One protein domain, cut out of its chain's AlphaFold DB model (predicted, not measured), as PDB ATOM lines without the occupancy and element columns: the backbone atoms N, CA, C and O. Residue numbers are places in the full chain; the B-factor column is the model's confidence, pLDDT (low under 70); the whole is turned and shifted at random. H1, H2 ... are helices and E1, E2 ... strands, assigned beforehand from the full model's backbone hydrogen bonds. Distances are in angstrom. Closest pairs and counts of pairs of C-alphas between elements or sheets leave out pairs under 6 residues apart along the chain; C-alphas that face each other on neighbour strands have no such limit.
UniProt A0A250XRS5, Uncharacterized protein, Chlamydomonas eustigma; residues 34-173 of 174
ATOM      1  N   GLU A  34     141.147  96.599  68.753       94.81
ATOM      2  CA  GLU A  34     140.569  96.010  69.952       94.81
ATOM      3  C   GLU A  34     139.127  95.542  69.718       94.81
ATOM      4  O   GLU A  34     138.778  94.432  70.121       94.81
ATOM      5  N   LEU A  35     138.302  96.346  69.033       94.44
ATOM      6  CA  LEU A  35     136.927  95.974  68.698       94.44
ATOM      7  C   LEU A  35     136.885  94.787  67.727       94.44
ATOM      8  O   LEU A  35     136.121  93.847  67.940       94.44
ATOM      9  N   ARG A  36     137.734  94.775  66.692       94.31
ATOM     10  CA  ARG A  36     137.803  93.652  65.737       94.31
ATOM     11  C   ARG A  36     138.236  92.350  66.407       94.31
ATOM     12  O   ARG A  36     137.625  91.306  66.171       94.31
ATOM     13  N   ASP A  37     139.245  92.417  67.271       95.44
ATOM     14  CA  ASP A  37     139.703  91.265  68.049       95.44
ATOM     15  C   ASP A  37     138.596  90.739  68.974       95.44
ATOM     16  O   ASP A  37     138.402  89.526  69.086       95.44
ATOM     17  N   PHE A  38     137.839  91.644  69.602       96.56
ATOM     18  CA  PHE A  38     136.715  91.292  70.462       96.56
ATOM     19  C   PHE A  38     135.574  90.621  69.692       96.56
ATOM     20  O   PHE A  38     135.121  89.549  70.088       96.56
ATOM     21  N   LEU A  39     135.154  91.183  68.557       95.31
ATOM     22  CA  LEU A  39     134.102  90.586  67.728       95.31
ATOM     23  C   LEU A  39     134.512  89.201  67.205       95.31
ATOM     24  O   LEU A  39     133.713  88.267  67.240       95.31
ATOM     25  N   SER A  40     135.780  89.020  66.816       95.25
ATOM     26  CA  SER A  40     136.302  87.702  66.428       95.25
ATOM     27  C   SER A  40     136.332  86.704  67.595       95.25
ATOM     28  O   SER A  40     136.150  85.501  67.392       95.25
ATOM     29  N   LEU A  41     136.572  87.169  68.827       96.50
ATOM     30  CA  LEU A  41     136.482  86.329  70.023       96.50
ATOM     31  C   LEU A  41     135.045  85.842  70.247       96.50
ATOM     32  O   LEU A  41     134.854  84.650  70.503       96.50
ATOM     33  N   LEU A  42     134.060  86.736  70.113       96.00
ATOM     34  CA  LEU A  42     132.641  86.402  70.248       96.00
ATOM     35  C   LEU A  42     132.190  85.399  69.178       96.00
ATOM     36  O   LEU A  42     131.569  84.395  69.514       96.00
ATOM     37  N   GLU A  43     132.579  85.607  67.916       96.19
ATOM     38  CA  GLU A  43     132.233  84.721  66.793       96.19
ATOM     39  C   GLU A  43     132.724  83.277  66.999       96.19
ATOM     40  O   GLU A  43     132.042  82.316  66.643       96.19
ATOM     41  N   LYS A  44     133.896  83.095  67.625       96.31
ATOM     42  CA  LYS A  44     134.438  81.759  67.928       96.31
ATOM     43  C   LYS A  44     133.615  81.001  68.974       96.31
ATOM     44  O   LYS A  44     133.698  79.774  69.012       96.31
ATOM     45  N   GLY A  45     132.897  81.702  69.856       94.38
ATOM     46  CA  GLY A  45     131.991  81.123  70.856       94.38
ATOM     47  C   GLY A  45     132.630  80.238  71.941       94.38
ATOM     48  O   GLY A  45     131.909  79.631  72.728       94.38
ATOM     49  N   ASN A  46     133.964  80.127  71.999       93.94
ATOM     50  CA  ASN A  46     134.677  79.293  72.972       93.94
ATOM     51  C   ASN A  46     135.751  80.107  73.702       93.94
ATOM     52  O   ASN A  46     136.927  80.101  73.330       93.94
ATOM     53  N   TYR A  47     135.324  80.829  74.732       95.69
ATOM     54  CA  TYR A  47     136.166  81.666  75.581       95.69
ATOM     55  C   TYR A  47     135.895  81.377  77.059       95.69
ATOM     56  O   TYR A  47     134.843  80.861  77.436       95.69
ATOM     57  N   LYS A  48     136.865  81.702  77.917       96.56
ATOM     58  CA  LYS A  48     136.684  81.680  79.373       96.56
ATOM     59  C   LYS A  48     136.185  83.043  79.836       96.56
ATOM     60  O   LYS A  48     136.591  84.052  79.270       96.56
ATOM     61  N   GLU A  49     135.404  83.079  80.915       94.31
ATOM     62  CA  GLU A  49     134.839  84.334  81.443       94.31
ATOM     63  C   GLU A  49     135.913  85.391  81.736       94.31
ATOM     64  O   GLU A  49     135.789  86.536  81.327       94.31
ATOM     65  N   HIS A  50     137.031  84.992  82.348       95.88
ATOM     66  CA  HIS A  50     138.143  85.908  82.614       95.88
ATOM     67  C   HIS A  50     138.736  86.522  81.332       95.88
ATOM     68  O   HIS A  50     139.107  87.695  81.312       95.88
ATOM     69  N   ASP A  51     138.843  85.732  80.261       96.31
ATOM     70  CA  ASP A  51     139.390  86.206  78.987       96.31
ATOM     71  C   ASP A  51     138.400  87.153  78.298       96.31
ATOM     72  O   ASP A  51     138.808  88.151  77.702       96.31
ATOM     73  N   LEU A  52     137.102  86.875  78.442       96.31
ATOM     74  CA  LEU A  52     136.026  87.737  77.974       96.31
ATOM     75  C   LEU A  52     136.020  89.076  78.717       96.31
ATOM     76  O   LEU A  52     136.021  90.117  78.071       96.31
ATOM     77  N   ASP A  53     136.101  89.074  80.047       97.50
ATOM     78  CA  ASP A  53     136.162  90.297  80.855       97.50
ATOM     79  C   ASP A  53     137.373  91.166  80.517       97.50
ATOM     80  O   ASP A  53     137.255  92.388  80.391       97.50
ATOM     81  N   ALA A  54     138.536  90.543  80.319       97.44
ATOM     82  CA  ALA A  54     139.727  91.253  79.877       97.44
ATOM     83  C   ALA A  54     139.528  91.882  78.488       97.44
ATOM     84  O   ALA A  54     140.003  92.991  78.241       97.44
ATOM     85  N   ALA A  55     138.829  91.196  77.582       97.56
ATOM     86  CA  ALA A  55     138.545  91.705  76.249       97.56
ATOM     87  C   ALA A  55     137.500  92.841  76.269       97.56
ATOM     88  O   ALA A  55     137.740  93.875  75.650       97.56
ATOM     89  N   ARG A  56     136.428  92.722  77.071       98.12
ATOM     90  CA  ARG A  56     135.448  93.800  77.321       98.12
ATOM     91  C   ARG A  56     136.151  95.084  77.773       98.12
ATOM     92  O   ARG A  56     135.942  96.151  77.197       98.12
ATOM     93  N   GLN A  57     137.068  94.971  78.740       97.56
ATOM     94  CA  GLN A  57     137.802  96.126  79.271       97.56
ATOM     95  C   GLN A  57     138.686  96.814  78.227       97.56
ATOM     96  O   GLN A  57     138.825  98.035  78.274       97.56
ATOM     97  N   LYS A  58     139.268  96.059  77.284       97.00
ATOM     98  CA  LYS A  58     140.058  96.630  76.180       97.00
ATOM     99  C   LYS A  58     139.200  97.438  75.212       97.00
ATOM    100  O   LYS A  58     139.667  98.453  74.714       97.00
ATOM    101  N   VAL A  59     137.960  97.010  74.988       97.06
ATOM    102  CA  VAL A  59     136.976  97.725  74.157       97.06
ATOM    103  C   VAL A  59     136.304  98.874  74.923       97.06
ATOM    104  O   VAL A  59     135.578  99.670  74.344       97.06
ATOM    105  N   GLY A  60     136.569  99.013  76.224       97.19
ATOM    106  CA  GLY A  60     136.076 100.137  77.018       97.19
ATOM    107  C   GLY A  60     134.728  99.887  77.688       97.19
ATOM    108  O   GLY A  60     134.016 100.842  77.982       97.19
ATOM    109  N   PHE A  61     134.374  98.633  77.983       98.44
ATOM    110  CA  PHE A  61     133.234  98.337  78.852       98.44
ATOM    111  C   PHE A  61     133.509  97.172  79.811       98.44
ATOM    112  O   PHE A  61     134.517  96.477  79.725       98.44
ATOM    113  N   ARG A  62     132.623  96.968  80.783       97.81
ATOM    114  CA  ARG A  62     132.605  95.791  81.663       97.81
ATOM    115  C   ARG A  62     131.166  95.451  82.034       97.81
ATOM    116  O   ARG A  62     130.281  96.293  81.887       97.81
ATOM    117  N   ARG A  63     130.949  94.246  82.561       97.50
ATOM    118  CA  ARG A  63     129.688  93.888  83.215       97.50
ATOM    119  C   ARG A  63     129.857  93.847  84.725       97.50
ATOM    120  O   ARG A  63     130.877  93.383  85.232       97.50
ATOM    121  N   SER A  64     128.880  94.368  85.448       95.69
ATOM    122  CA  SER A  64     128.780  94.172  86.892       95.69
ATOM    123  C   SER A  64     128.295  92.749  87.210       95.69
ATOM    124  O   SER A  64     127.752  92.071  86.335       95.69
ATOM    125  N   PRO A  65     128.433  92.277  88.465       94.44
ATOM    126  CA  PRO A  65     127.976  90.938  88.860       94.44
ATOM    127  C   PRO A  65     126.479  90.669  88.638       94.44
ATOM    128  O   PRO A  65     126.058  89.519  88.602       94.44
ATOM    129  N   ASP A  66     125.673  91.721  88.504       94.25
ATOM    130  CA  ASP A  66     124.239  91.663  88.200       94.25
ATOM    131  C   ASP A  66     123.923  91.831  86.699       94.25
ATOM    132  O   ASP A  66     122.762  91.975  86.327       94.25
ATOM    133  N   GLY A  67     124.945  91.809  85.837       95.12
ATOM    134  CA  GLY A  67     124.817  91.818  84.380       95.12
ATOM    135  C   GLY A  67     124.693  93.200  83.733       95.12
ATOM    136  O   GLY A  67     124.665  93.276  82.500       95.12
ATOM    137  N   ARG A  68     124.652  94.289  84.516       96.06
ATOM    138  CA  ARG A  68     124.577  95.654  83.966       96.06
ATOM    139  C   ARG A  68     125.866  96.035  83.252       96.06
ATOM    140  O   ARG A  68     126.958  95.616  83.632       96.06
ATOM    141  N   VAL A  69     125.724  96.854  82.221       97.88
ATOM    142  CA  VAL A  69     126.849  97.344  81.431       97.88
ATOM    143  C   VAL A  69     127.398  98.614  82.068       97.88
ATOM    144  O   VAL A  69     126.649  99.516  82.445       97.88
ATOM    145  N   MET A  70     128.721  98.673  82.172       98.44
ATOM    146  CA  MET A  70     129.462  99.861  82.572       98.44
ATOM    147  C   MET A  70     130.394 100.255  81.425       98.44
ATOM    148  O   MET A  70     131.214  99.437  81.009       98.44
ATOM    149  N   LEU A  71     130.303 101.485  80.936       98.38
ATOM    150  CA  LEU A  71     131.174 102.036  79.895       98.38
ATOM    151  C   LEU A  71     132.323 102.821  80.517       98.38
ATOM    152  O   LEU A  71     132.141 103.470  81.542       98.38
ATOM    153  N   LYS A  72     133.498 102.787  79.894       98.31
ATOM    154  CA  LYS A  72     134.662 103.575  80.292       98.31
ATOM    155  C   LYS A  72     134.792 104.789  79.378       98.31
ATOM    156  O   LYS A  72     134.966 104.637  78.171       98.31
ATOM    157  N   ALA A  73     134.739 105.983  79.948       97.38
ATOM    158  CA  ALA A  73     135.026 107.214  79.229       97.38
ATOM    159  C   ALA A  73     136.533 107.382  78.959       97.38
ATOM    160  O   ALA A  73     137.377 106.681  79.530       97.38
ATOM    161  N   ARG A  74     136.883 108.315  78.064       95.56
ATOM    162  CA  ARG A  74     138.272 108.623  77.666       95.56
ATOM    163  C   ARG A  74     139.120 109.105  78.848       95.56
ATOM    164  O   ARG A  74     140.320 108.846  78.877       95.56
ATOM    165  N   ASP A  75     138.503 109.765  79.823       96.31
ATOM    166  CA  ASP A  75     139.131 110.210  81.075       96.31
ATOM    167  C   ASP A  75     139.287 109.087  82.122       96.31
ATOM    168  O   ASP A  75     139.941 109.268  83.150       96.31
ATOM    169  N   GLY A  76     138.734 107.904  81.848       97.06
ATOM    170  CA  GLY A  76     138.748 106.747  82.732       97.06
ATOM    171  C   GLY A  76     137.565 106.650  83.695       97.06
ATOM    172  O   GLY A  76     137.506 105.649  84.415       97.06
ATOM    173  N   GLN A  77     136.633 107.611  83.698       97.50
ATOM    174  CA  GLN A  77     135.386 107.529  84.459       97.50
ATOM    175  C   GLN A  77     134.519 106.380  83.938       97.50
ATOM    176  O   GLN A  77     134.439 106.130  82.734       97.50
ATOM    177  N   TRP A  78     133.865 105.665  84.853       98.25
ATOM    178  CA  TRP A  78     132.911 104.622  84.494       98.25
ATOM    179  C   TRP A  78     131.484 105.155  84.524       98.25
ATOM    180  O   TRP A  78     131.120 105.918  85.415       98.25
ATOM    181  N   PHE A  79     130.672 104.699  83.577       98.44
ATOM    182  CA  PHE A  79     129.266 105.049  83.448       98.44
ATOM    183  C   PHE A  79     128.417 103.789  83.463       98.44
ATOM    184  O   PHE A  79     128.611 102.916  82.623       98.44
ATOM    185  N   MET A  80     127.465 103.690  84.386       98.25
ATOM    186  CA  MET A  80     126.429 102.658  84.320       98.25
ATOM    187  C   MET A  80     125.418 103.044  83.248       98.25
ATOM    188  O   MET A  80     124.949 104.179  83.269       98.25
ATOM    189  N   ILE A  81     125.055 102.116  82.362       96.69
ATOM    190  CA  ILE A  81     124.067 102.382  81.308       96.69
ATOM    191  C   ILE A  81     122.827 101.501  81.435       96.69
ATOM    192  O   ILE A  81     122.897 100.361  81.906       96.69
ATOM    193  N   LYS A  82     121.692 102.028  80.982       94.94
ATOM    194  CA  LYS A  82     120.441 101.283  80.799       94.94
ATOM    195  C   LYS A  82     119.602 101.924  79.695       94.94
ATOM    196  O   LYS A  82     119.740 103.116  79.432       94.94
ATOM    197  N   ASN A  83     118.705 101.148  79.100       92.38
ATOM    198  CA  ASN A  83     117.677 101.705  78.225       92.38
ATOM    199  C   ASN A  83     116.671 102.510  79.056       92.38
ATOM    200  O   ASN A  83     116.363 102.121  80.188       92.38
ATOM    201  N   ASP A  84     116.148 103.594  78.490       89.00
ATOM    202  CA  ASP A  84     114.928 104.214  79.003       89.00
ATOM    203  C   ASP A  84     113.734 103.296  78.683       89.00
ATOM    204  O   ASP A  84     113.590 102.813  77.556       89.00
ATOM    205  N   MET A  85     112.919 102.967  79.690       84.19
ATOM    206  CA  MET A  85     111.816 102.017  79.515       84.19
ATOM    207  C   MET A  85     110.573 102.647  78.883       84.19
ATOM    208  O   MET A  85     109.704 101.905  78.420       84.19
ATOM    209  N   GLN A  86     110.471 103.976  78.868       83.75
ATOM    210  CA  GLN A  86     109.302 104.694  78.363       83.75
ATOM    211  C   GLN A  86     109.570 105.439  77.059       83.75
ATOM    212  O   GLN A  86     108.654 105.538  76.244       83.75
ATOM    213  N   SER A  87     110.810 105.882  76.831       82.12
ATOM    214  CA  SER A  87     111.235 106.549  75.596       82.12
ATOM    215  C   SER A  87     112.177 105.642  74.787       82.12
ATOM    216  O   SER A  87     113.393 105.658  74.996       82.12
ATOM    217  N   PRO A  88     111.651 104.819  73.851       81.81
ATOM    218  CA  PRO A  88     112.465 103.923  73.034       81.81
ATOM    219  C   PRO A  88     113.578 104.670  72.297       81.81
ATOM    220  O   PRO A  88     113.342 105.710  71.689       81.81
ATOM    221  N   GLY A  89     114.781 104.102  72.302       83.12
ATOM    222  CA  GLY A  89     115.948 104.691  71.642       83.12
ATOM    223  C   GLY A  89     116.804 105.590  72.526       83.12
ATOM    224  O   GLY A  89     117.954 105.832  72.168       83.12
ATOM    225  N   PHE A  90     116.308 106.006  73.692       88.38
ATOM    226  CA  PHE A  90     117.118 106.728  74.665       88.38
ATOM    227  C   PHE A  90     117.893 105.765  75.562       88.38
ATOM    228  O   PHE A  90     117.381 104.743  76.035       88.38
ATOM    229  N   ILE A  91     119.149 106.119  75.823       92.75
ATOM    230  CA  ILE A  91     120.013 105.399  76.759       92.75
ATOM    231  C   ILE A  91     120.352 106.350  77.888       92.75
ATOM    232  O   ILE A  91     120.887 107.427  77.653       92.75
ATOM    233  N   LEU A  92     120.077 105.932  79.116       95.25
ATOM    234  CA  LEU A  92     120.449 106.676  80.306       95.25
ATOM    235  C   LEU A  92     121.818 106.208  80.791       95.25
ATOM    236  O   LEU A  92     122.086 105.004  80.858       95.25
ATOM    237  N   LEU A  93     122.662 107.161  81.173       97.38
ATOM    238  CA  LEU A  93     123.980 106.922  81.739       97.38
ATOM    239  C   LEU A  93     124.087 107.588  83.112       97.38
ATOM    240  O   LEU A  93     123.600 108.695  83.316       97.38
ATOM    241  N   ARG A  94     124.769 106.928  84.045       98.25
ATOM    242  CA  ARG A  94     125.099 107.478  85.363       98.25
ATOM    243  C   ARG A  94     126.596 107.395  85.605       98.25
ATOM    244  O   ARG A  94     127.139 106.288  85.597       98.25
ATOM    245  N   GLY A  95     127.239 108.518  85.907       98.12
ATOM    246  CA  GLY A  95     128.638 108.531  86.335       98.12
ATOM    247  C   GLY A  95     128.843 107.778  87.657       98.12
ATOM    248  O   GLY A  95     128.102 107.956  88.625       98.12
ATOM    249  N   GLU A  96     129.831 106.881  87.711       97.38
ATOM    250  CA  GLU A  96     130.122 106.056  88.894       97.38
ATOM    251  C   GLU A  96     130.603 106.915  90.074       97.38
ATOM    252  O   GLU A  96     130.176 106.688  91.207       97.38
ATOM    253  N   SER A  97     131.445 107.917  89.802       96.94
ATOM    254  CA  SER A  97     132.093 108.772  90.803       96.94
ATOM    255  C   SER A  97     131.242 109.944  91.292       96.94
ATOM    256  O   SER A  97     131.307 110.277  92.473       96.94
ATOM    257  N   ASP A  98     130.480 110.579  90.403       96.88
ATOM    258  CA  ASP A  98     129.729 111.813  90.677       96.88
ATOM    259  C   ASP A  98     128.217 111.572  90.845       96.88
ATOM    260  O   ASP A  98     127.537 112.347  91.511       96.88
ATOM    261  N   GLY A  99     127.689 110.475  90.293       97.81
ATOM    262  CA  GLY A  99     126.259 110.187  90.252       97.81
ATOM    263  C   GLY A  99     125.462 111.063  89.286       97.81
ATOM    264  O   GLY A  99     124.234 110.963  89.301       97.81
ATOM    265  N   HIS A 100     126.124 111.889  88.470       98.19
ATOM    266  CA  HIS A 100     125.473 112.732  87.471       98.19
ATOM    267  C   HIS A 100     124.803 111.860  86.410       98.19
ATOM    268  O   HIS A 100     125.311 110.786  86.054       98.19
ATOM    269  N   ILE A 101     123.655 112.324  85.924       97.50
ATOM    270  CA  ILE A 101     122.866 111.628  84.915       97.50
ATOM    271  C   ILE A 101     123.037 112.278  83.555       97.50
ATOM    272  O   ILE A 101     122.984 113.496  83.411       97.50
ATOM    273  N   TYR A 102     123.192 111.425  82.555       96.56
ATOM    274  CA  TYR A 102     123.309 111.796  81.160       96.56
ATOM    275  C   TYR A 102     122.342 110.957  80.335       96.56
ATOM    276  O   TYR A 102     121.923 109.876  80.765       96.56
ATOM    277  N   PHE A 103     122.034 111.419  79.134       93.88
ATOM    278  CA  PHE A 103     121.333 110.623  78.143       93.88
ATOM    279  C   PHE A 103     122.085 110.621  76.813       93.88
ATOM    280  O   PHE A 103     122.784 111.572  76.468       93.88
ATOM    281  N   LEU A 104     121.957 109.513  76.087       91.31
ATOM    282  CA  LEU A 104     122.284 109.425  74.673       91.31
ATOM    283  C   LEU A 104     120.984 109.678  73.895       91.31
ATOM    284  O   LEU A 104     120.024 108.925  74.114       91.31
ATOM    285  N   PRO A 105     120.920 110.704  73.031       84.75
ATOM    286  CA  PRO A 105     119.737 110.949  72.221       84.75
ATOM    287  C   PRO A 105     119.493 109.783  71.259       84.75
ATOM    288  O   PRO A 105     120.432 109.116  70.808       84.75
ATOM    289  N   ALA A 106     118.222 109.541  70.944       80.88
ATOM    290  CA  ALA A 106     117.853 108.563  69.932       80.88
ATOM    291  C   ALA A 106     118.434 108.962  68.566       80.88
ATOM    292  O   ALA A 106     118.494 110.142  68.217       80.88
ATOM    293  N   ASP A 107     118.845 107.972  67.770       78.69
ATOM    294  CA  ASP A 107     119.291 108.258  66.410       78.69
ATOM    295  C   ASP A 107     118.108 108.699  65.524       78.69
ATOM    296  O   ASP A 107     117.008 108.147  65.614       78.69
ATOM    297  N   GLU A 108     118.346 109.651  64.619       73.94
ATOM    298  CA  GLU A 108     117.317 110.197  63.714       73.94
ATOM    299  C   GLU A 108     116.698 109.150  62.767       73.94
ATOM    300  O   GLU A 108     115.597 109.333  62.249       73.94
ATOM    301  N   SER A 109     117.397 108.042  62.514       71.06
ATOM    302  CA  SER A 109     116.929 106.933  61.677       71.06
ATOM    303  C   SER A 109     116.074 105.902  62.427       71.06
ATOM    304  O   SER A 109     115.555 104.983  61.789       71.06
ATOM    305  N   GLY A 110     115.909 106.033  63.750       66.62
ATOM    306  CA  GLY A 110     115.106 105.137  64.586       66.62
ATOM    307  C   GLY A 110     115.637 103.700  64.671       66.62
ATOM    308  O   GLY A 110     114.905 102.791  65.063       66.62
ATOM    309  N   ARG A 111     116.897 103.450  64.296       65.31
ATOM    310  CA  ARG A 111     117.495 102.103  64.325       65.31
ATOM    311  C   ARG A 111     117.810 101.639  65.747       65.31
ATOM    312  O   ARG A 111     117.821 100.438  66.002       65.31
ATOM    313  N   LEU A 112     117.998 102.573  66.672       66.44
ATOM    314  CA  LEU A 112     118.317 102.325  68.074       66.44
ATOM    315  C   LEU A 112     117.089 102.122  68.979       66.44
ATOM    316  O   LEU A 112     117.259 101.970  70.184       66.44
ATOM    317  N   MET A 113     115.860 102.058  68.451       70.69
ATOM    318  CA  MET A 113     114.643 101.991  69.283       70.69
ATOM    319  C   MET A 113     114.605 100.821  70.285       70.69
ATOM    320  O   MET A 113     113.909 100.914  71.294       70.69
ATOM    321  N   GLN A 114     115.336  99.728  70.038       74.25
ATOM    322  CA  GLN A 114     115.445  98.590  70.957       74.25
ATOM    323  C   GLN A 114     116.857  98.003  70.943       74.25
ATOM    324  O   GLN A 114     117.132  97.008  70.275       74.25
ATOM    325  N   ILE A 115     117.765  98.627  71.689       87.44
ATOM    326  CA  ILE A 115     119.119  98.106  71.869       87.44
ATOM    327  C   ILE A 115     119.093  96.984  72.908       87.44
ATOM    328  O   ILE A 115     118.709  97.196  74.061       87.44
ATOM    329  N   ASP A 116     119.556  95.796  72.529       91.56
ATOM    330  CA  ASP A 116     119.795  94.720  73.484       91.56
ATOM    331  C   ASP A 116     121.146  94.913  74.188       91.56
ATOM    332  O   ASP A 116     122.197  94.488  73.710       91.56
ATOM    333  N   LEU A 117     121.121  95.549  75.361       94.25
ATOM    334  CA  LEU A 117     122.314  95.724  76.193       94.25
ATOM    335  C   LEU A 117     122.800  94.414  76.835       94.25
ATOM    336  O   LEU A 117     123.855  94.407  77.474       94.25
ATOM    337  N   SER A 118     122.070  93.300  76.709       95.12
ATOM    338  CA  SER A 118     122.533  91.983  77.166       95.12
ATOM    339  C   SER A 118     123.511  91.320  76.189       95.12
ATOM    340  O   SER A 118     124.304  90.481  76.617       95.12
ATOM    341  N   ASP A 119     123.540  91.762  74.928       96.12
ATOM    342  CA  ASP A 119     124.469  91.275  73.908       96.12
ATOM    343  C   ASP A 119     125.756  92.118  73.878       96.12
ATOM    344  O   ASP A 119     125.759  93.320  73.604       96.12
ATOM    345  N   ASP A 120     126.886  91.471  74.154       97.44
ATOM    346  CA  ASP A 120     128.205  92.099  74.114       97.44
ATOM    347  C   ASP A 120     128.604  92.574  72.708       97.44
ATOM    348  O   ASP A 120     129.310  93.578  72.588       97.44
ATOM    349  N   ALA A 121     128.165  91.890  71.647       95.88
ATOM    350  CA  ALA A 121     128.440  92.310  70.278       95.88
ATOM    351  C   ALA A 121     127.770  93.662  70.002       95.88
ATOM    352  O   ALA A 121     128.437  94.590  69.547       95.88
ATOM    353  N   VAL A 122     126.498  93.801  70.383       93.44
ATOM    354  CA  VAL A 122     125.734  95.051  70.252       93.44
ATOM    355  C   VAL A 122     126.378  96.171  71.070       93.44
ATOM    356  O   VAL A 122     126.679  97.234  70.531       93.44
ATOM    357  N   VAL A 123     126.672  95.927  72.352       95.62
ATOM    358  CA  VAL A 123     127.321  96.916  73.234       95.62
ATOM    359  C   VAL A 123     128.666  97.372  72.660       95.62
ATOM    360  O   VAL A 123     128.949  98.568  72.606       95.62
ATOM    361  N   SER A 124     129.499  96.437  72.203       95.25
ATOM    362  CA  SER A 124     130.825  96.762  71.670       95.25
ATOM    363  C   SER A 124     130.774  97.556  70.364       95.25
ATOM    364  O   SER A 124     131.577  98.466  70.187       95.25
ATOM    365  N   GLN A 125     129.817  97.272  69.479       91.88
ATOM    366  CA  GLN A 125     129.644  98.017  68.230       91.88
ATOM    367  C   GLN A 125     129.158  99.445  68.477       91.88
ATOM    368  O   GLN A 125     129.645 100.374  67.838       91.88
ATOM    369  N   LEU A 126     128.240  99.631  69.427       90.88
ATOM    370  CA  LEU A 126     127.688 100.949  69.739       90.88
ATOM    371  C   LEU A 126     128.670 101.829  70.516       90.88
ATOM    372  O   LEU A 126     128.791 103.020  70.241       90.88
ATOM    373  N   PHE A 127     129.381 101.254  71.489       94.38
ATOM    374  CA  PHE A 127     130.152 102.041  72.453       94.38
ATOM    375  C   PHE A 127     131.668 101.881  72.340       94.38
ATOM    376  O   PHE A 127     132.398 102.714  72.881       94.38
ATOM    377  N   GLY A 128     132.160 100.858  71.633       93.81
ATOM    378  CA  GLY A 128     133.583 100.508  71.587       93.81
ATOM    379  C   GLY A 128     134.475 101.533  70.883       93.81
ATOM    380  O   GLY A 128     135.671 101.600  71.156       93.81
ATOM    381  N   SER A 129     133.900 102.374  70.021       91.81
ATOM    382  CA  SER A 129     134.604 103.505  69.400       91.81
ATOM    383  C   SER A 129     134.806 104.684  70.360       91.81
ATOM    384  O   SER A 129     135.637 105.559  70.120       91.81
ATOM    385  N   GLY A 130     134.019 104.750  71.440       92.19
ATOM    386  CA  GLY A 130     133.960 105.908  72.325       92.19
ATOM    387  C   GLY A 130     133.283 107.142  71.715       92.19
ATOM    388  O   GLY A 130     133.319 108.191  72.354       92.19
ATOM    389  N   ALA A 131     132.683 107.050  70.520       91.19
ATOM    390  CA  ALA A 131     131.996 108.167  69.855       91.19
ATOM    391  C   ALA A 131     130.765 108.662  70.633       91.19
ATOM    392  O   ALA A 131     130.402 109.829  70.555       91.19
ATOM    393  N   TRP A 132     130.165 107.792  71.451       92.81
ATOM    394  CA  TRP A 132     129.053 108.145  72.339       92.81
ATOM    395  C   TRP A 132     129.372 109.335  73.255       92.81
ATOM    396  O   TRP A 132     128.489 110.123  73.556       92.81
ATOM    397  N   GLN A 133     130.633 109.514  73.657       94.81
ATOM    398  CA  GLN A 133     131.042 110.612  74.543       94.81
ATOM    399  C   GLN A 133     130.892 111.990  73.898       94.81
ATOM    400  O   GLN A 133     130.820 112.984  74.611       94.81
ATOM    401  N   ASP A 134     130.863 112.050  72.567       92.88
ATOM    402  CA  ASP A 134     130.750 113.305  71.830       92.88
ATOM    403  C   ASP A 134     129.281 113.751  71.676       92.88
ATOM    404  O   ASP A 134     129.032 114.878  71.257       92.88
ATOM    405  N   VAL A 135     128.320 112.879  72.014       91.62
ATOM    406  CA  VAL A 135     126.876 113.105  71.818       91.62
ATOM    407  C   VAL A 135     126.035 112.907  73.084       91.62
ATOM    408  O   VAL A 135     124.822 113.069  73.028       91.62
ATOM    409  N   ILE A 136     126.637 112.536  74.219       94.31
ATOM    410  CA  ILE A 136     125.900 112.499  75.488       94.31
ATOM    411  C   ILE A 136     125.579 113.907  75.976       94.31
ATOM    412  O   ILE A 136     126.394 114.826  75.876       94.31
ATOM    413  N   GLU A 137     124.423 114.041  76.609       94.25
ATOM    414  CA  GLU A 137     123.963 115.292  77.196       94.25
ATOM    415  C   GLU A 137     123.664 115.104  78.682       94.25
ATOM    416  O   GLU A 137     123.107 114.089  79.098       94.25
ATOM    417  N   GLU A 138     124.076 116.069  79.508       95.44
ATOM    418  CA  GLU A 138     123.818 116.043  80.950       95.44
ATOM    419  C   GLU A 138     122.360 116.415  81.231       95.44
ATOM    420  O   GLU A 138     121.892 117.480  80.822       95.44
ATOM    421  N   VAL A 139     121.663 115.563  81.984       93.88
ATOM    422  CA  VAL A 139     120.305 115.840  82.451       93.88
ATOM    423  C   VAL A 139     120.373 116.901  83.540       93.88
ATOM    424  O   VAL A 139     121.060 116.739  84.550       93.88
ATOM    425  N   LYS A 140     119.626 117.988  83.354       94.31
ATOM    426  CA  LYS A 140     119.560 119.101  84.301       94.31
ATOM    427  C   LYS A 140     118.138 119.283  84.800       94.31
ATOM    428  O   LYS A 140     117.184 119.159  84.039       94.31
ATOM    429  N   ILE A 141     118.014 119.612  86.077       92.75
ATOM    430  CA  ILE A 141     116.756 119.986  86.716       92.75
ATOM    431  C   ILE A 141     116.774 121.476  87.030       92.75
ATOM    432  O   ILE A 141     117.810 122.038  87.388       92.75
ATOM    433  N   GLU A 142     115.620 122.119  86.884       93.38
ATOM    434  CA  GLU A 142     115.428 123.509  87.286       93.38
ATOM    435  C   GLU A 142     114.521 123.556  88.512       93.38
ATOM    436  O   GLU A 142     113.353 123.165  88.439       93.38
ATOM    437  N   GLU A 143     115.065 124.059  89.616       92.62
ATOM    438  CA  GLU A 143     114.357 124.277  90.874       92.62
ATOM    439  C   GLU A 143     114.486 125.754  91.252       92.62
ATOM    440  O   GLU A 143     115.589 126.290  91.338       92.62
ATOM    441  N   GLU A 144     113.355 126.442  91.430       94.38
ATOM    442  CA  GLU A 144     113.316 127.865  91.814       94.38
ATOM    443  C   GLU A 144     114.136 128.799  90.890       94.38
ATOM    444  O   GLU A 144     114.683 129.812  91.328       94.38
ATOM    445  N   GLY A 145     114.222 128.477  89.592       93.69
ATOM    446  CA  GLY A 145     114.995 129.243  88.606       93.69
ATOM    447  C   GLY A 145     116.496 128.932  88.592       93.69
ATOM    448  O   GLY A 145     117.262 129.606  87.901       93.69
ATOM    449  N   VAL A 146     116.940 127.933  89.361       95.00
ATOM    450  CA  VAL A 146     118.326 127.465  89.392       95.00
ATOM    451  C   VAL A 146     118.421 126.135  88.655       95.00
ATOM    452  O   VAL A 146     117.808 125.145  89.049       95.00
ATOM    453  N   VAL A 147     119.226 126.106  87.592       95.75
ATOM    454  CA  VAL A 147     119.507 124.891  86.819       95.75
ATOM    455  C   VAL A 147     120.692 124.157  87.442       95.75
ATOM    456  O   VAL A 147     121.789 124.713  87.533       95.75
ATOM    457  N   THR A 148     120.491 122.906  87.847       96.56
ATOM    458  CA  THR A 148     121.535 122.046  88.421       96.56
ATOM    459  C   THR A 148     121.558 120.669  87.752       96.56
ATOM    460  O   THR A 148     120.525 120.223  87.253       96.56
ATOM    461  N   PRO A 149     122.716 119.985  87.696       96.56
ATOM    462  CA  PRO A 149     122.781 118.610  87.212       96.56
ATOM    463  C   PRO A 149     121.917 117.671  88.054       96.56
ATOM    464  O   PRO A 149     121.940 117.734  89.285       96.56
ATOM    465  N   LEU A 150     121.194 116.765  87.397       95.94
ATOM    466  CA  LEU A 150     120.501 115.685  88.084       95.94
ATOM    467  C   LEU A 150     121.532 114.683  88.607       95.94
ATOM    468  O   LEU A 150     122.297 114.099  87.837       95.94
ATOM    469  N   VAL A 151     121.513 114.448  89.916       97.31
ATOM    470  CA  VAL A 151     122.367 113.462  90.582       97.31
ATOM    471  C   VAL A 151     121.489 112.402  91.222       97.31
ATOM    472  O   VAL A 151     120.633 112.726  92.043       97.31
ATOM    473  N   LEU A 152     121.718 111.130  90.888       97.19
ATOM    474  CA  LEU A 152     121.009 110.014  91.518       97.19
ATOM    475  C   LEU A 152     121.980 109.069  92.234       97.19
ATOM    476  O   LEU A 152     123.044 108.725  91.702       97.19
ATOM    477  N   PRO A 153     121.619 108.560  93.422       97.62
ATOM    478  CA  PRO A 153     122.236 107.366  93.979       97.62
ATOM    479  C   PRO A 153     122.144 106.188  93.006       97.62
ATOM    480  O   PRO A 153     121.222 106.084  92.199       97.62
ATOM    481  N   GLU A 154     123.098 105.265  93.097       96.31
ATOM    482  CA  GLU A 154     123.129 104.094  92.218       96.31
ATOM    483  C   GLU A 154     121.845 103.259  92.326       96.31
ATOM    484  O   GLU A 154     121.306 102.824  91.312       96.31
ATOM    485  N   LEU A 155     121.330 103.059  93.543       96.25
ATOM    486  CA  LEU A 155     120.099 102.300  93.760       96.25
ATOM    487  C   LEU A 155     118.894 102.957  93.083       96.25
ATOM    488  O   LEU A 155     118.116 102.256  92.443       96.25
ATOM    489  N   ASP A 156     118.785 104.280  93.178       96.88
ATOM    490  CA  ASP A 156     117.675 105.032  92.595       96.88
ATOM    491  C   ASP A 156     117.744 104.959  91.071       96.88
ATOM    492  O   ASP A 156     116.785 104.546  90.426       96.88
ATOM    493  N   PHE A 157     118.927 105.188  90.493       96.06
ATOM    494  CA  PHE A 157     119.135 105.031  89.056       96.06
ATOM    495  C   PHE A 157     118.775 103.627  88.553       96.06
ATOM    496  O   PHE A 157     118.239 103.484  87.456       96.06
ATOM    497  N   ARG A 158     119.030 102.578  89.341       93.94
ATOM    498  CA  ARG A 158     118.698 101.194  88.968       93.94
ATOM    499  C   ARG A 158     117.195 100.929  88.892       93.94
ATOM    500  O   ARG A 158     116.820 100.020  88.156       93.94
ATOM    501  N   VAL A 159     116.379 101.644  89.667       94.12
ATOM    502  CA  VAL A 159     114.923 101.424  89.748       94.12
ATOM    503  C   VAL A 159     114.111 102.450  88.964       94.12
ATOM    504  O   VAL A 159     112.947 102.199  88.682       94.12
ATOM    505  N   THR A 160     114.704 103.585  88.593       91.12
ATOM    506  CA  THR A 160     114.062 104.579  87.728       91.12
ATOM    507  C   THR A 160     113.672 103.954  86.382       91.12
ATOM    508  O   THR A 160     114.501 103.314  85.737       91.12
ATOM    509  N   GLU A 161     112.440 104.159  85.928       86.50
ATOM    510  CA  GLU A 161     111.963 103.628  84.639       86.50
ATOM    511  C   GLU A 161     112.223 104.603  83.483       86.50
ATOM    512  O   GLU A 161     112.688 104.186  82.425       86.50
ATOM    513  N   THR A 162     112.000 105.896  83.729       83.31
ATOM    514  CA  THR A 162     112.213 107.001  82.786       83.31
ATOM    515  C   THR A 162     112.824 108.201  83.495       83.31
ATOM    516  O   THR A 162     112.641 108.368  84.706       83.31
ATOM    517  N   LEU A 163     113.511 109.055  82.746       81.00
ATOM    518  CA  LEU A 163     113.800 110.434  83.161       81.00
ATOM    519  C   LEU A 163     113.368 111.470  82.114       81.00
ATOM    520  O   LEU A 163     113.501 112.666  82.361       81.00
ATOM    521  N   MET A 164     112.849 111.021  80.968       71.81
ATOM    522  CA  MET A 164     112.670 111.862  79.785       71.81
ATOM    523  C   MET A 164     111.278 112.500  79.684       71.81
ATOM    524  O   MET A 164     111.167 113.569  79.090       71.81
ATOM    525  N   GLU A 165     110.240 111.932  80.318       66.69
ATOM    526  CA  GLU A 165     108.867 112.488  80.257       66.69
ATOM    527  C   GLU A 165     108.792 113.954  80.731       66.69
ATOM    528  O   GLU A 165     108.012 114.737  80.204       66.69
ATOM    529  N   GLY A 166     109.639 114.362  81.684       58.09
ATOM    530  CA  GLY A 166     109.673 115.746  82.177       58.09
ATOM    531  C   GLY A 166     110.526 116.716  81.349       58.09
ATOM    532  O   GLY A 166     110.483 117.920  81.600       58.09
ATOM    533  N   ILE A 167     111.329 116.209  80.409       59.28
ATOM    534  CA  ILE A 167     112.258 117.013  79.601       59.28
ATOM    535  C   ILE A 167     111.578 117.440  78.295       59.28
ATOM    536  O   ILE A 167     111.617 118.619  77.947       59.28
ATOM    537  N   GLU A 168     110.880 116.516  77.623       53.09
ATOM    538  CA  GLU A 168     110.210 116.784  76.338       53.09
ATOM    539  C   GLU A 168     109.068 117.810  76.449       53.09
ATOM    540  O   GLU A 168     108.851 118.595  75.524       53.09
ATOM    541  N   GLU A 169     108.359 117.872  77.584       49.25
ATOM    542  CA  GLU A 169     107.289 118.862  77.781       49.25
ATOM    543  C   GLU A 169     107.812 120.310  77.804       49.25
ATOM    544  O   GLU A 169     107.098 121.220  77.389       49.25
ATOM    545  N   ARG A 170     109.062 120.546  78.234       48.25
ATOM    546  CA  ARG A 170     109.617 121.907  78.360       48.25
ATOM    547  C   ARG A 170     110.201 122.462  77.067       48.25
ATOM    548  O   ARG A 170     110.171 123.673  76.874       48.25
ATOM    549  N   GLU A 171     110.714 121.613  76.179       48.31
ATOM    550  CA  GLU A 171     111.256 122.078  74.893       48.31
ATOM    551  C   GLU A 171     110.160 122.468  73.891       48.31
ATOM    552  O   GLU A 171     110.402 123.294  73.017       48.31
ATOM    553  N   MET A 172     108.934 121.948  74.043       40.75
ATOM    554  CA  MET A 172     107.789 122.322  73.199       40.75
ATOM    555  C   MET A 172     107.113 123.651  73.588       40.75
ATOM    556  O   MET A 172     106.259 124.131  72.839       40.75
ATOM    557  N   GLU A 173     107.470 124.252  74.727       42.41
ATOM    558  CA  GLU A 173     106.891 125.523  75.200       42.41
ATOM    559  C   GLU A 173     107.772 126.765  74.934       42.41
ATOM    560  O   GLU A 173     107.366 127.879  75.286       42.41
TER     561      GLU A 173
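What this domain is: This is residues 34 to 173 of the 174 residues of an uncharacterized protein of Chlamydomonas eustigma (UniProt A0A250XRS5). A strongly twisted sheet of five strands, E1 to E5, forms the middle of an elongated domain, with helices H1, H2 and H3 grouped at its E1 end and the strand hairpin E6 and E7 making the far end beyond E5. H3 covers E1 and E2, H2 is beside E1, the short helices H4 and H5 graze the sheet, and the tail, residues 168 to 173, sticks out. The 140 printed residues hold six named helices and seven named strands, in the order H1 H2 E1 E2 E3 E4 E5 H3 H4 E6 E7 H5 H6; the class is mixed, and both sheets are antiparallel. The whole is compact, with a radius of gyration of the C-alphas of 16.0 A and spans of 55 by 33 by 25 A.

How they stand to each other: E1, residues 61 to 63, E2, 69 to 72, E3, 78 to 83, E4, 91 to 95, and E5, 101 to 104, form a meander, each strand the antiparallel neighbour of the one before. N 62 and O 70 are 2.9 A apart, N 71 and O 79 2.8 A, N 80 and O 94 2.9 A, and N 93 and O 102 2.8 A, within hydrogen-bond range. H3, residues 120 to 127, is on the sheet at a height of 10.0 A, over E2 with 5 C-alphas and only just over E1 with 3. H2, residues 49 to 59, is at the sheet's level. H1, residues 34 to 44, touches H2 at Leu 35 and Val 59, their closest C-alphas at 5.7 A; this helical hairpin has a shallow tilt of 32 degrees, only just short of steep. H1 touches H3, the closest C-alphas being those of Leu 39 and Ala 121, 6.4 A. H4, residues 131 to 134, and H5, 154 to 159, only graze the sheet. E6, residues 140 to 143, and E7, 146 to 149, form a hairpin with N 141 and O 148 at 2.8 A; residues 137 to 138 pair antiparallel with 102 to 103 of E5. H6, residues 165 to 171, is apart from H5. Every O i to N i+4 pair is within hydrogen-bond range in H1, H2, H3 and H5; H6 has 0 of 3, with 1 of 4 O i to N i+3 pairs, and H4 is too short for an i+4 pair.

Where its parts are: E3 runs 16.7 A, from C-alpha 78 at (132.911, 104.622, 84.494). H1 runs 15.6 A from (140.569, 96.010, 69.952), H2 15.4 A, E4 13.3 A, and H6 11.2 A to C-alpha 171 at (111.256, 122.078, 74.893).

The domain as a whole: The C-alphas farthest apart are those of Asn 46 and Glu 144, 56.3 A. The printed part has no cut, and the link from E5 to H3, 15 residues, is long. Confidence is under 70 at residues 110 to 112 and 165 to 173.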